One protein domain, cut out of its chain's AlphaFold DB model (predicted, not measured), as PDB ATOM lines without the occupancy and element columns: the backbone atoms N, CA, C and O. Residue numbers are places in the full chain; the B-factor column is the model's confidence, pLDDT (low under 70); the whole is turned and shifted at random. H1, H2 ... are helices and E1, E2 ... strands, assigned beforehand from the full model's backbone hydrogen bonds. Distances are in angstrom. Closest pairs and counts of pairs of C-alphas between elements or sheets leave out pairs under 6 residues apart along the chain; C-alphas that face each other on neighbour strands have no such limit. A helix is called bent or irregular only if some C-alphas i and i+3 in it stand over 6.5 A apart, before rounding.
ATOM      1  N   ASP A   4      57.784  19.367  85.132       88.69
ATOM      2  CA  ASP A   4      58.361  18.019  85.046       88.69
ATOM      3  C   ASP A   4      59.321  17.854  83.859       88.69
ATOM      4  O   ASP A   4      60.372  17.233  83.979       88.69
ATOM      5  N   THR A   5      58.999  18.431  82.695       93.06
ATOM      6  CA  THR A   5      59.898  18.352  81.531       93.06
ATOM      7  C   THR A   5      61.171  19.170  81.753       93.06
ATOM      8  O   THR A   5      62.247  18.743  81.346       93.06
ATOM      9  N   VAL A   6      61.068  20.333  82.405       95.19
ATOM     10  CA  VAL A   6      62.240  21.153  82.757       95.19
ATOM     11  C   VAL A   6      63.133  20.400  83.742       95.19
ATOM     12  O   VAL A   6      64.327  20.265  83.484       95.19
ATOM     13  N   GLN A   7      62.551  19.834  84.800       96.69
ATOM     14  CA  GLN A   7      63.262  19.038  85.796       96.69
ATOM     15  C   GLN A   7      64.050  17.887  85.158       96.69
ATOM     16  O   GLN A   7      65.251  17.750  85.385       96.69
ATOM     17  N   GLN A   8      63.400  17.083  84.309       97.19
ATOM     18  CA  GLN A   8      64.052  15.952  83.643       97.19
ATOM     19  C   GLN A   8      65.185  16.400  82.706       97.19
ATOM     20  O   GLN A   8      66.219  15.738  82.632       97.19
ATOM     21  N   ASN A   9      65.036  17.546  82.031       97.69
ATOM     22  CA  ASN A   9      66.100  18.111  81.199       97.69
ATOM     23  C   ASN A   9      67.310  18.563  82.030       97.69
ATOM     24  O   ASN A   9      68.451  18.362  81.605       97.69
ATOM     25  N   ILE A  10      67.083  19.151  83.207       98.25
ATOM     26  CA  ILE A  10      68.163  19.549  84.115       98.25
ATOM     27  C   ILE A  10      68.884  18.316  84.658       98.25
ATOM     28  O   ILE A  10      70.108  18.253  84.572       98.25
ATOM     29  N   ILE A  11      68.149  17.304  85.129       98.50
ATOM     30  CA  ILE A  11      68.725  16.035  85.599       98.50
ATOM     31  C   ILE A  11      69.602  15.405  84.509       98.50
ATOM     32  O   ILE A  11      70.762  15.077  84.761       98.50
ATOM     33  N   ALA A  12      69.087  15.297  83.281       98.44
ATOM     34  CA  ALA A  12      69.846  14.760  82.153       98.44
ATOM     35  C   ALA A  12      71.100  15.597  81.837       98.44
ATOM     36  O   ALA A  12      72.142  15.048  81.475       98.44
ATOM     37  N   THR A  13      71.020  16.921  81.997       98.56
ATOM     38  CA  THR A  13      72.162  17.826  81.822       98.56
ATOM     39  C   THR A  13      73.225  17.583  82.890       98.56
ATOM     40  O   THR A  13      74.378  17.358  82.535       98.56
ATOM     41  N   LEU A  14      72.854  17.523  84.172       98.69
ATOM     42  CA  LEU A  14      73.776  17.222  85.275       98.69
ATOM     43  C   LEU A  14      74.461  15.855  85.091       98.69
ATOM     44  O   LEU A  14      75.678  15.742  85.251       98.69
ATOM     45  N   GLN A  15      73.713  14.835  84.654       98.62
ATOM     46  CA  GLN A  15      74.274  13.518  84.331       98.62
ATOM     47  C   GLN A  15      75.290  13.573  83.191       98.62
ATOM     48  O   GLN A  15      76.373  12.993  83.305       98.62
ATOM     49  N   ARG A  16      74.990  14.300  82.109       98.50
ATOM     50  CA  ARG A  16      75.936  14.502  81.001       98.50
ATOM     51  C   ARG A  16      77.182  15.275  81.442       98.50
ATOM     52  O   ARG A  16      78.272  14.978  80.957       98.50
ATOM     53  N   LEU A  17      77.036  16.203  82.386       98.56
ATOM     54  CA  LEU A  17      78.147  16.930  83.005       98.56
ATOM     55  C   LEU A  17      78.976  16.057  83.964       98.56
ATOM     56  O   LEU A  17      79.974  16.525  84.503       98.56
ATOM     57  N   GLY A  18      78.642  14.774  84.128       98.06
ATOM     58  CA  GLY A  18      79.445  13.806  84.876       98.06
ATOM     59  C   GLY A  18      79.091  13.705  86.359       98.06
ATOM     60  O   GLY A  18      79.936  13.271  87.154       98.06
ATOM     61  N   LEU A  19      77.868  14.102  86.721       98.50
ATOM     62  CA  LEU A  19      77.280  13.945  88.048       98.50
ATOM     63  C   LEU A  19      76.234  12.826  87.993       98.50
ATOM     64  O   LEU A  19      75.157  12.972  87.426       98.50
ATOM     65  N   GLU A  20      76.557  11.670  88.556       98.25
ATOM     66  CA  GLU A  20      75.671  10.511  88.569       98.25
ATOM     67  C   GLU A  20      74.471  10.754  89.495       98.25
ATOM     68  O   GLU A  20      74.653  11.082  90.665       98.25
ATOM     69  N   LEU A  21      73.250  10.543  88.994       98.38
ATOM     70  CA  LEU A  21      72.040  10.527  89.818       98.38
ATOM     71  C   LEU A  21      71.997   9.227  90.635       98.38
ATOM     72  O   LEU A  21      71.804   8.149  90.077       98.38
ATOM     73  N   ARG A  22      72.172   9.339  91.951       96.94
ATOM     74  CA  ARG A  22      72.226   8.219  92.903       96.94
ATOM     75  C   ARG A  22      70.958   8.071  93.730       96.94
ATOM     76  O   ARG A  22      70.586   6.949  94.061       96.94
ATOM     77  N   ASN A  23      70.296   9.182  94.047       97.56
ATOM     78  CA  ASN A  23      69.096   9.193  94.876       97.56
ATOM     79  C   ASN A  23      67.989  10.056  94.243       97.56
ATOM     80  O   ASN A  23      67.791  11.202  94.639       97.56
ATOM     81  N   PRO A  24      67.253   9.536  93.245       96.81
ATOM     82  CA  PRO A  24      66.181  10.291  92.595       96.81
ATOM     83  C   PRO A  24      65.038  10.671  93.545       96.81
ATOM     84  O   PRO A  24      64.354  11.656  93.289       96.81
ATOM     85  N   ALA A  25      64.828   9.915  94.629       96.38
ATOM     86  CA  ALA A  25      63.759  10.175  95.594       96.38
ATOM     87  C   ALA A  25      63.990  11.450  96.423       96.38
ATOM     88  O   ALA A  25      63.034  11.992  96.965       96.38
ATOM     89  N   ALA A  26      65.232  11.941  96.483       97.31
ATOM     90  CA  ALA A  26      65.577  13.195  97.146       97.31
ATOM     91  C   ALA A  26      65.053  14.440  96.405       97.31
ATOM     92  O   ALA A  26      64.953  15.513  96.991       97.31
ATOM     93  N   ILE A  27      64.745  14.330  95.107       97.56
ATOM     94  CA  ILE A  27      64.369  15.479  94.277       97.56
ATOM     95  C   ILE A  27      62.861  15.725  94.392       97.56
ATOM     96  O   ILE A  27      62.048  14.905  93.958       97.56
ATOM     97  N   CYS A  28      62.478  16.890  94.919       94.81
ATOM     98  CA  CYS A  28      61.083  17.323  94.984       94.81
ATOM     99  C   CYS A  28      60.446  17.414  93.589       94.81
ATOM    100  O   CYS A  28      61.022  17.979  92.658       94.81
ATOM    101  N   ALA A  29      59.224  16.899  93.436       94.31
ATOM    102  CA  ALA A  29      58.499  16.965  92.170       94.31
ATOM    103  C   ALA A  29      58.221  18.420  91.755       94.31
ATOM    104  O   ALA A  29      57.752  19.224  92.559       94.31
ATOM    105  N   GLY A  30      58.485  18.742  90.489       91.81
ATOM    106  CA  GLY A  30      58.255  20.077  89.932       91.81
ATOM    107  C   GLY A  30      59.354  21.107  90.219       91.81
ATOM    108  O   GLY A  30      59.232  22.231  89.734       91.81
ATOM    109  N   GLU A  31      60.422  20.740  90.935       95.50
ATOM    110  CA  GLU A  31      61.619  21.578  91.077       95.50
ATOM    111  C   GLU A  31      62.242  21.851  89.699       95.50
ATOM    112  O   GLU A  31      62.408  20.932  88.893       95.50
ATOM    113  N   TYR A  32      62.575  23.108  89.421       94.81
ATOM    114  CA  TYR A  32      63.051  23.580  88.119       94.81
ATOM    115  C   TYR A  32      64.348  24.394  88.209       94.81
ATOM    116  O   TYR A  32      64.859  24.819  87.171       94.81
ATOM    117  N   GLU A  33      64.891  24.614  89.405       96.12
ATOM    118  CA  GLU A  33      66.170  25.287  89.602       96.12
ATOM    119  C   GLU A  33      67.297  24.257  89.726       96.12
ATOM    120  O   GLU A  33      67.253  23.330  90.537       96.12
ATOM    121  N   ALA A  34      68.336  24.410  88.902       97.19
ATOM    122  CA  ALA A  34      69.413  23.426  88.818       97.19
ATOM    123  C   ALA A  34      70.179  23.253  90.130       97.19
ATOM    124  O   ALA A  34      70.568  22.133  90.453       97.19
ATOM    125  N   TYR A  35      70.338  24.335  90.892       96.62
ATOM    126  CA  TYR A  35      70.946  24.302  92.215       96.62
ATOM    127  C   TYR A  35      70.165  23.385  93.169       96.62
ATOM    128  O   TYR A  35      70.736  22.418  93.666       96.62
ATOM    129  N   PHE A  36      68.853  23.595  93.337       96.75
ATOM    130  CA  PHE A  36      68.037  22.777  94.242       96.75
ATOM    131  C   PHE A  36      67.938  21.312  93.802       96.75
ATOM    132  O   PHE A  36      67.948  20.420  94.646       96.75
ATOM    133  N   ILE A  37      67.920  21.036  92.493       98.00
ATOM    134  CA  ILE A  37      67.989  19.657  91.973       98.00
ATOM    135  C   ILE A  37      69.332  19.007  92.322       98.00
ATOM    136  O   ILE A  37      69.372  17.845  92.729       98.00
ATOM    137  N   LEU A  38      70.435  19.737  92.145       98.06
ATOM    138  CA  LEU A  38      71.788  19.241  92.377       98.06
ATOM    139  C   LEU A  38      72.047  18.937  93.857       98.06
ATOM    140  O   LEU A  38      72.663  17.919  94.178       98.06
ATOM    141  N   THR A  39      71.593  19.823  94.744       96.94
ATOM    142  CA  THR A  39      71.856  19.765  96.188       96.94
ATOM    143  C   THR A  39      70.779  19.029  96.975       96.94
ATOM    144  O   THR A  39      70.878  18.954  98.199       96.94
ATOM    145  N   ALA A  40      69.762  18.492  96.298       97.44
ATOM    146  CA  ALA A  40      68.695  17.722  96.914       97.44
ATOM    147  C   ALA A  40      69.249  16.565  97.764       97.44
ATOM    148  O   ALA A  40      70.189  15.870  97.364       97.44
ATOM    149  N   LYS A  41      68.639  16.346  98.930       96.12
ATOM    150  CA  LYS A  41      68.932  15.247  99.858       96.12
ATOM    151  C   LYS A  41      67.619  14.632 100.343       96.12
ATOM    152  O   LYS A  41      66.606  15.325 100.374       96.12
ATOM    153  N   ASP A  42      67.635  13.344 100.675       95.00
ATOM    154  CA  ASP A  42      66.512  12.711 101.378       95.00
ATOM    155  C   ASP A  42      66.557  13.001 102.890       95.00
ATOM    156  O   ASP A  42      67.464  13.680 103.375       95.00
ATOM    157  N   ASP A  43      65.583  12.467 103.632       92.06
ATOM    158  CA  ASP A  43      65.476  12.619 105.092       92.06
ATOM    159  C   ASP A  43      66.675  12.015 105.854       92.06
ATOM    160  O   ASP A  43      66.948  12.403 106.985       92.06
ATOM    161  N   ASP A  44      67.419  11.097 105.226       90.12
ATOM    162  CA  ASP A  44      68.658  10.513 105.756       90.12
ATOM    163  C   ASP A  44      69.905  11.305 105.289       90.12
ATOM    164  O   ASP A  44      71.027  10.790 105.307       90.12
ATOM    165  N   TYR A  45      69.715  12.538 104.801       89.88
ATOM    166  CA  TYR A  45      70.743  13.433 104.257       89.88
ATOM    167  C   TYR A  45      71.545  12.856 103.074       89.88
ATOM    168  O   TYR A  45      72.632  13.346 102.738       89.88
ATOM    169  N   ARG A  46      71.024  11.839 102.374       92.62
ATOM    170  CA  ARG A  46      71.710  11.231 101.226       92.62
ATOM    171  C   ARG A  46      71.517  12.091  99.976       92.62
ATOM    172  O   ARG A  46      70.378  12.269  99.539       92.62
ATOM    173  N   PRO A  47      72.603  12.565  99.339       96.69
ATOM    174  CA  PRO A  47      72.509  13.465  98.197       96.69
ATOM    175  C   PRO A  47      71.934  12.777  96.958       96.69
ATOM    176  O   PRO A  47      72.221  11.607  96.685       96.69
ATOM    177  N   ALA A  48      71.179  13.540  96.169       97.88
ATOM    178  CA  ALA A  48      70.636  13.120  94.884       97.88
ATOM    179  C   ALA A  48      71.742  12.740  93.899       97.88
ATOM    180  O   ALA A  48      71.642  11.710  93.229       97.88
ATOM    181  N   PHE A  49      72.810  13.537  93.839       98.56
ATOM    182  CA  PHE A  49      73.902  13.376  92.885       98.56
ATOM    183  C   PHE A  49      75.229  12.994  93.551       98.56
ATOM    184  O   PHE A  49      75.525  13.353  94.690       98.56
ATOM    185  N   SER A  50      76.064  12.260  92.815       98.25
ATOM    186  CA  SER A  50      77.472  12.040  93.161       98.25
ATOM    187  C   SER A  50      78.257  13.349  93.147       98.25
ATOM    188  O   SER A  50      77.926  14.230  92.358       98.25
ATOM    189  N   HIS A  51      79.389  13.402  93.856       98.50
ATOM    190  CA  HIS A  51      80.344  14.512  93.734       98.50
ATOM    191  C   HIS A  51      79.772  15.883  94.108       98.50
ATOM    192  O   HIS A  51      80.195  16.904  93.569       98.50
ATOM    193  N   VAL A  52      78.843  15.878  95.062       97.94
ATOM    194  CA  VAL A  52      78.254  17.063  95.682       97.94
ATOM    195  C   VAL A  52      78.334  16.900  97.195       97.94
ATOM    196  O   VAL A  52      78.048  15.823  97.723       97.94
ATOM    197  N   PRO A 136      91.241  13.431  91.146       96.69
ATOM    198  CA  PRO A 136      91.912  13.482  89.849       96.69
ATOM    199  C   PRO A 136      90.926  13.599  88.677       96.69
ATOM    200  O   PRO A 136      89.937  12.867  88.628       96.69
ATOM    201  N   GLY A 137      91.220  14.492  87.727       98.12
ATOM    202  CA  GLY A 137      90.396  14.734  86.532       98.12
ATOM    203  C   GLY A 137      89.100  15.509  86.791       98.12
ATOM    204  O   GLY A 137      88.206  15.499  85.942       98.12
ATOM    205  N   ARG A 138      88.959  16.107  87.981       98.56
ATOM    206  CA  ARG A 138      87.825  16.954  88.336       98.56
ATOM    207  C   ARG A 138      88.291  18.239  89.008       98.56
ATOM    208  O   ARG A 138      89.125  18.220  89.914       98.56
ATOM    209  N   THR A 139      87.639  19.328  88.644       98.62
ATOM    210  CA  THR A 139      87.796  20.638  89.257       98.62
ATOM    211  C   THR A 139      86.795  20.782  90.396       98.62
ATOM    212  O   THR A 139      85.610  20.473  90.244       98.62
ATOM    213  N   ARG A 140      87.284  21.240  91.552       98.50
ATOM    214  CA  ARG A 140      86.456  21.581  92.707       98.50
ATOM    215  C   ARG A 140      85.881  22.982  92.515       98.50
ATOM    216  O   ARG A 140      86.624  23.949  92.353       98.50
ATOM    217  N   LEU A 141      84.562  23.067  92.541       98.56
ATOM    218  CA  LEU A 141      83.799  24.304  92.562       98.56
ATOM    219  C   LEU A 141      83.155  24.482  93.937       98.56
ATOM    220  O   LEU A 141      82.911  23.499  94.643       98.56
ATOM    221  N   PHE A 142      82.872  25.728  94.288       98.00
ATOM    222  CA  PHE A 142      82.207  26.117  95.519       98.00
ATOM    223  C   PHE A 142      81.086  27.113  95.229       98.00
ATOM    224  O   PHE A 142      81.273  28.041  94.445       98.00
ATOM    225  N   VAL A 143      79.937  26.913  95.868       97.81
ATOM    226  CA  VAL A 143      78.854  27.898  95.954       97.81
ATOM    227  C   VAL A 143      78.760  28.335  97.410       97.81
ATOM    228  O   VAL A 143      78.585  27.489  98.289       97.81
ATOM    229  N   ASP A 144      78.896  29.638  97.641       94.38
ATOM    230  CA  ASP A 144      78.758  30.266  98.955       94.38
ATOM    231  C   ASP A 144      77.309  30.721  99.170       94.38
ATOM    232  O   ASP A 144      76.771  31.488  98.368       94.38
ATOM    233  N   SER A 145      76.681  30.262 100.253       88.81
ATOM    234  CA  SER A 145      75.349  30.697 100.688       88.81
ATOM    235  C   SER A 145      75.370  31.422 102.042       88.81
ATOM    236  O   SER A 145      74.333  31.584 102.684       88.81
ATOM    237  N   GLY A 146      76.540  31.906 102.471       87.56
ATOM    238  CA  GLY A 146      76.751  32.670 103.698       87.56
ATOM    239  C   GLY A 146      77.084  31.776 104.890       87.56
ATOM    240  O   GLY A 146      78.237  31.696 105.293       87.56
ATOM    241  N   GLN A 147      76.072  31.119 105.464       86.31
ATOM    242  CA  GLN A 147      76.223  30.178 106.596       86.31
ATOM    243  C   GLN A 147      76.214  28.709 106.145       86.31
ATOM    244  O   GLN A 147      76.152  27.782 106.936       86.31
ATOM    245  N   SER A 148      76.241  28.477 104.841       91.69
ATOM    246  CA  SER A 148      76.299  27.145 104.257       91.69
ATOM    247  C   SER A 148      77.156  27.189 103.005       91.69
ATOM    248  O   SER A 148      77.445  28.254 102.455       91.69
ATOM    249  N   GLY A 149      77.597  26.016 102.576       95.00
ATOM    250  CA  GLY A 149      78.448  25.885 101.411       95.00
ATOM    251  C   GLY A 149      78.136  24.628 100.627       95.00
ATOM    252  O   GLY A 149      77.697  23.614 101.176       95.00
ATOM    253  N   VAL A 150      78.397  24.683  99.323       97.75
ATOM    254  CA  VAL A 150      78.285  23.513  98.452       97.75
ATOM    255  C   VAL A 150      79.572  23.321  97.679       97.75
ATOM    256  O   VAL A 150      79.920  24.135  96.826       97.75
ATOM    257  N   TYR A 151      80.249  22.204  97.925       98.38
ATOM    258  CA  TYR A 151      81.329  21.736  97.071       98.38
ATOM    259  C   TYR A 151      80.816  20.811  95.983       98.38
ATOM    260  O   TYR A 151      80.043  19.886  96.244       98.38
ATOM    261  N   ILE A 152      81.298  21.032  94.763       98.56
ATOM    262  CA  ILE A 152      80.957  20.224  93.594       98.56
ATOM    263  C   ILE A 152      82.248  19.847  92.870       98.56
ATOM    264  O   ILE A 152      83.097  20.700  92.633       98.56
ATOM    265  N   TRP A 153      82.401  18.581  92.483       98.69
ATOM    266  CA  TRP A 153      83.540  18.137  91.673       98.69
ATOM    267  C   TRP A 153      83.093  17.790  90.261       98.69
ATOM    268  O   TRP A 153      82.532  16.719  90.007       98.69
ATOM    269  N   VAL A 154      83.390  18.683  89.326       98.56
ATOM    270  CA  VAL A 154      82.987  18.579  87.919       98.56
ATOM    271  C   VAL A 154      84.172  18.071  87.093       98.56
ATOM    272  O   VAL A 154      85.288  18.523  87.343       98.56
ATOM    273  N   PRO A 155      83.995  17.142  86.132       98.62
ATOM    274  CA  PRO A 155      85.056  16.783  85.191       98.62
ATOM    275  C   PRO A 155      85.648  18.030  84.536       98.62
ATOM    276  O   PRO A 155      84.897  18.932  84.169       98.62
ATOM    277  N   ASP A 156      86.970  18.069  84.379       98.50
ATOM    278  CA  ASP A 156      87.680  19.287  83.959       98.50
ATOM    279  C   ASP A 156      87.133  19.872  82.641       98.50
ATOM    280  O   ASP A 156      86.944  21.083  82.524       98.50
ATOM    281  N   ASP A 157      86.769  19.010  81.688       98.44
ATOM    282  CA  ASP A 157      86.222  19.404  80.381       98.44
ATOM    283  C   ASP A 157      84.804  20.010  80.452       98.44
ATOM    284  O   ASP A 157      84.361  20.668  79.511       98.44
ATOM    285  N   ASN A 158      84.089  19.810  81.563       98.50
ATOM    286  CA  ASN A 158      82.687  20.199  81.736       98.50
ATOM    287  C   ASN A 158      82.503  21.464  82.592       98.50
ATOM    288  O   ASN A 158      81.372  21.922  82.758       98.50
ATOM    289  N   VAL A 159      83.579  22.037  83.145       98.50
ATOM    290  CA  VAL A 159      83.501  23.160  84.099       98.50
ATOM    291  C   VAL A 159      82.796  24.377  83.502       98.50
ATOM    292  O   VAL A 159      81.896  24.918  84.135       98.50
ATOM    293  N   ALA A 160      83.163  24.780  82.282       98.25
ATOM    294  CA  ALA A 160      82.594  25.969  81.646       98.25
ATOM    295  C   ALA A 160      81.069  25.858  81.491       98.25
ATOM    296  O   ALA A 160      80.330  26.747  81.904       98.25
ATOM    297  N   GLU A 161      80.600  24.724  80.971       98.25
ATOM    298  CA  GLU A 161      79.172  24.472  80.793       98.25
ATOM    299  C   GLU A 161      78.437  24.343  82.135       98.25
ATOM    300  O   GLU A 161      77.321  24.837  82.288       98.25
ATOM    301  N   PHE A 162      79.070  23.734  83.140       98.56
ATOM    302  CA  PHE A 162      78.497  23.674  84.479       98.56
ATOM    303  C   PHE A 162      78.296  25.074  85.076       98.56
ATOM    304  O   PHE A 162      77.232  25.351  85.625       98.56
ATOM    305  N   THR A 163      79.269  25.977  84.926       98.00
ATOM    306  CA  THR A 163      79.149  27.359  85.420       98.00
ATOM    307  C   THR A 163      78.147  28.205  84.631       98.00
ATOM    308  O   THR A 163      77.644  29.190  85.151       98.00
ATOM    309  N   GLU A 164      77.782  27.828  83.402       97.75
ATOM    310  CA  GLU A 164      76.641  28.451  82.709       97.75
ATOM    311  C   GLU A 164      75.299  28.004  83.312       97.75
ATOM    312  O   GLU A 164      74.354  28.793  83.375       97.75
ATOM    313  N   LEU A 165      75.215  26.749  83.769       97.38
ATOM    314  CA  LEU A 165      74.025  26.196  84.420       97.38
ATOM    315  C   LEU A 165      73.856  26.702  85.861       97.38
ATOM    316  O   LEU A 165      72.728  26.950  86.286       97.38
ATOM    317  N   ILE A 166      74.956  26.835  86.607       97.50
ATOM    318  CA  ILE A 166      74.995  27.331  87.992       97.50
ATOM    319  C   ILE A 166      76.059  28.442  88.085       97.50
ATOM    320  O   ILE A 166      77.211  28.159  88.424       97.50
ATOM    321  N   PRO A 167      75.695  29.703  87.778       96.69
ATOM    322  CA  PRO A 167      76.642  30.823  87.692       96.69
ATOM    323  C   PRO A 167      77.329  31.216  89.000       96.69
ATOM    324  O   PRO A 167      78.403  31.813  88.959       96.69
ATOM    325  N   ASP A 168      76.737  30.872  90.143       96.38
ATOM    326  CA  ASP A 168      77.300  31.176  91.463       96.38
ATOM    327  C   ASP A 168      78.433  30.212  91.861       96.38
ATOM    328  O   ASP A 168      79.131  30.442  92.847       96.38
ATOM    329  N   ALA A 169      78.642  29.131  91.098       97.50
ATOM    330  CA  ALA A 169      79.717  28.181  91.344       97.50
ATOM    331  C   ALA A 169      81.068  28.742  90.872       97.50
ATOM    332  O   ALA A 169      81.285  28.973  89.681       97.50
ATOM    333  N   VAL A 170      82.012  28.899  91.802       97.12
ATOM    334  CA  VAL A 170      83.363  29.415  91.538       97.12
ATOM    335  C   VAL A 170      84.429  28.353  91.791       97.12
ATOM    336  O   VAL A 170      84.254  27.470  92.623       97.12
ATOM    337  N   VAL A 171      85.555  28.418  91.075       95.69
ATOM    338  CA  VAL A 171      86.694  27.509  91.301       95.69
ATOM    339  C   VAL A 171      87.303  27.766  92.683       95.69
ATOM    340  O   VAL A 171      87.608  28.915  93.002       95.69
ATOM    341  N   ALA A 172      87.496  26.699  93.470       87.88
ATOM    342  CA  ALA A 172      87.916  26.747  94.877       87.88
ATOM    343  C   ALA A 172      89.136  25.881  95.194       87.88
ATOM    344  O   ALA A 172      89.222  24.728  94.712       87.88
TER     345      ALA A 172
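AT A GLANCE: This is residues 4 to 52 and 136 to 172 of the 172 residues of an uncharacterized protein of Corynebacterium freneyi DNF00450 (UniProt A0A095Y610). A long two-stranded hairpin, E1 and E2, makes one side of a rounded body, with H3 turning off the end of E2 and packing mainly on E1; on the other side H1 and H2 meet at a steep angle among long loops. H2 is the element nearest the middle, and the chain's last residues come back beside E1 in a short pairing. The 86 printed residues hold three named helices and two named strands in the order H1, H2, E1, E2, H3; the sheet, E1 - E2, is antiparallel, and the class is mixed, helices and strands. The whole is compact, with a radius of gyration of the C-alphas of 12.2 A and spans of 30 by 28 by 22 A.

HOW THE PARTS SIT: Start at the hairpin of E1, residues 138 to 144, and E2, residues 148 to 155, antiparallel neighbours at 158 degrees. Look there at N 141 and O 152, 2.8 A apart, and at N 150 and O 143, 3.0 A apart, both within hydrogen-bond range. Residues 141 to 142 of E1 also pair, antiparallel, with residues 170 to 171. H3, residues 156 to 165, follows E2 over a tight link; its closest C-alphas to E1 are those of Arg 138 and Asp 156, 5.0 A apart. H3 is irregular, with C-alphas 157 and 160 7.6 A apart. Move on to H2, residues 34 to 39: it is close to H3 but not clearly touching, the closest C-alphas, Ala 34 and Leu 165, being 6.9 A apart. H1, residues 4 to 16, touches H2 at a steep tilt of 67 degrees, the same way, with the C-alphas of Ile 10 and Ala 34 closest at 6.2 A. H1 and H3 are near each other, with 7 pairs of C-alphas within 10 A, while H1 is apart from E1 and E2. In H1 and H2 every O i to N i+4 pair is within hydrogen-bond range; in H3 4 of 6 are.

IN THESE COORDINATES: Find C-alpha 138 at (87.825, 16.954, 88.336), where E1 begins; it runs 19.3 A to C-alpha 144. E2 covers 23.4 A from C-alpha 148 to C-alpha 155, and H3 goes on for 15.3 A to C-alpha 165 at (74.025, 26.196, 84.420). H1 begins at C-alpha 4, (58.361, 18.019, 85.046), and is 18.4 A long; H2, from C-alpha 34 to C-alpha 39, measures 8.6 A.

THE WHOLE: The farthest C-alphas, Gly 30 and Pro 136, are 34.3 A apart. Residues 53 to 135 are not printed, and C-alphas 52 and 136 stand 15.3 A apart across this cut. The link from H1 to H2, 17 residues, is long, and residues 40 to 52 also hold no named element. Mean pLDDT of the printed part is 96.4, and no printed residue is under 70.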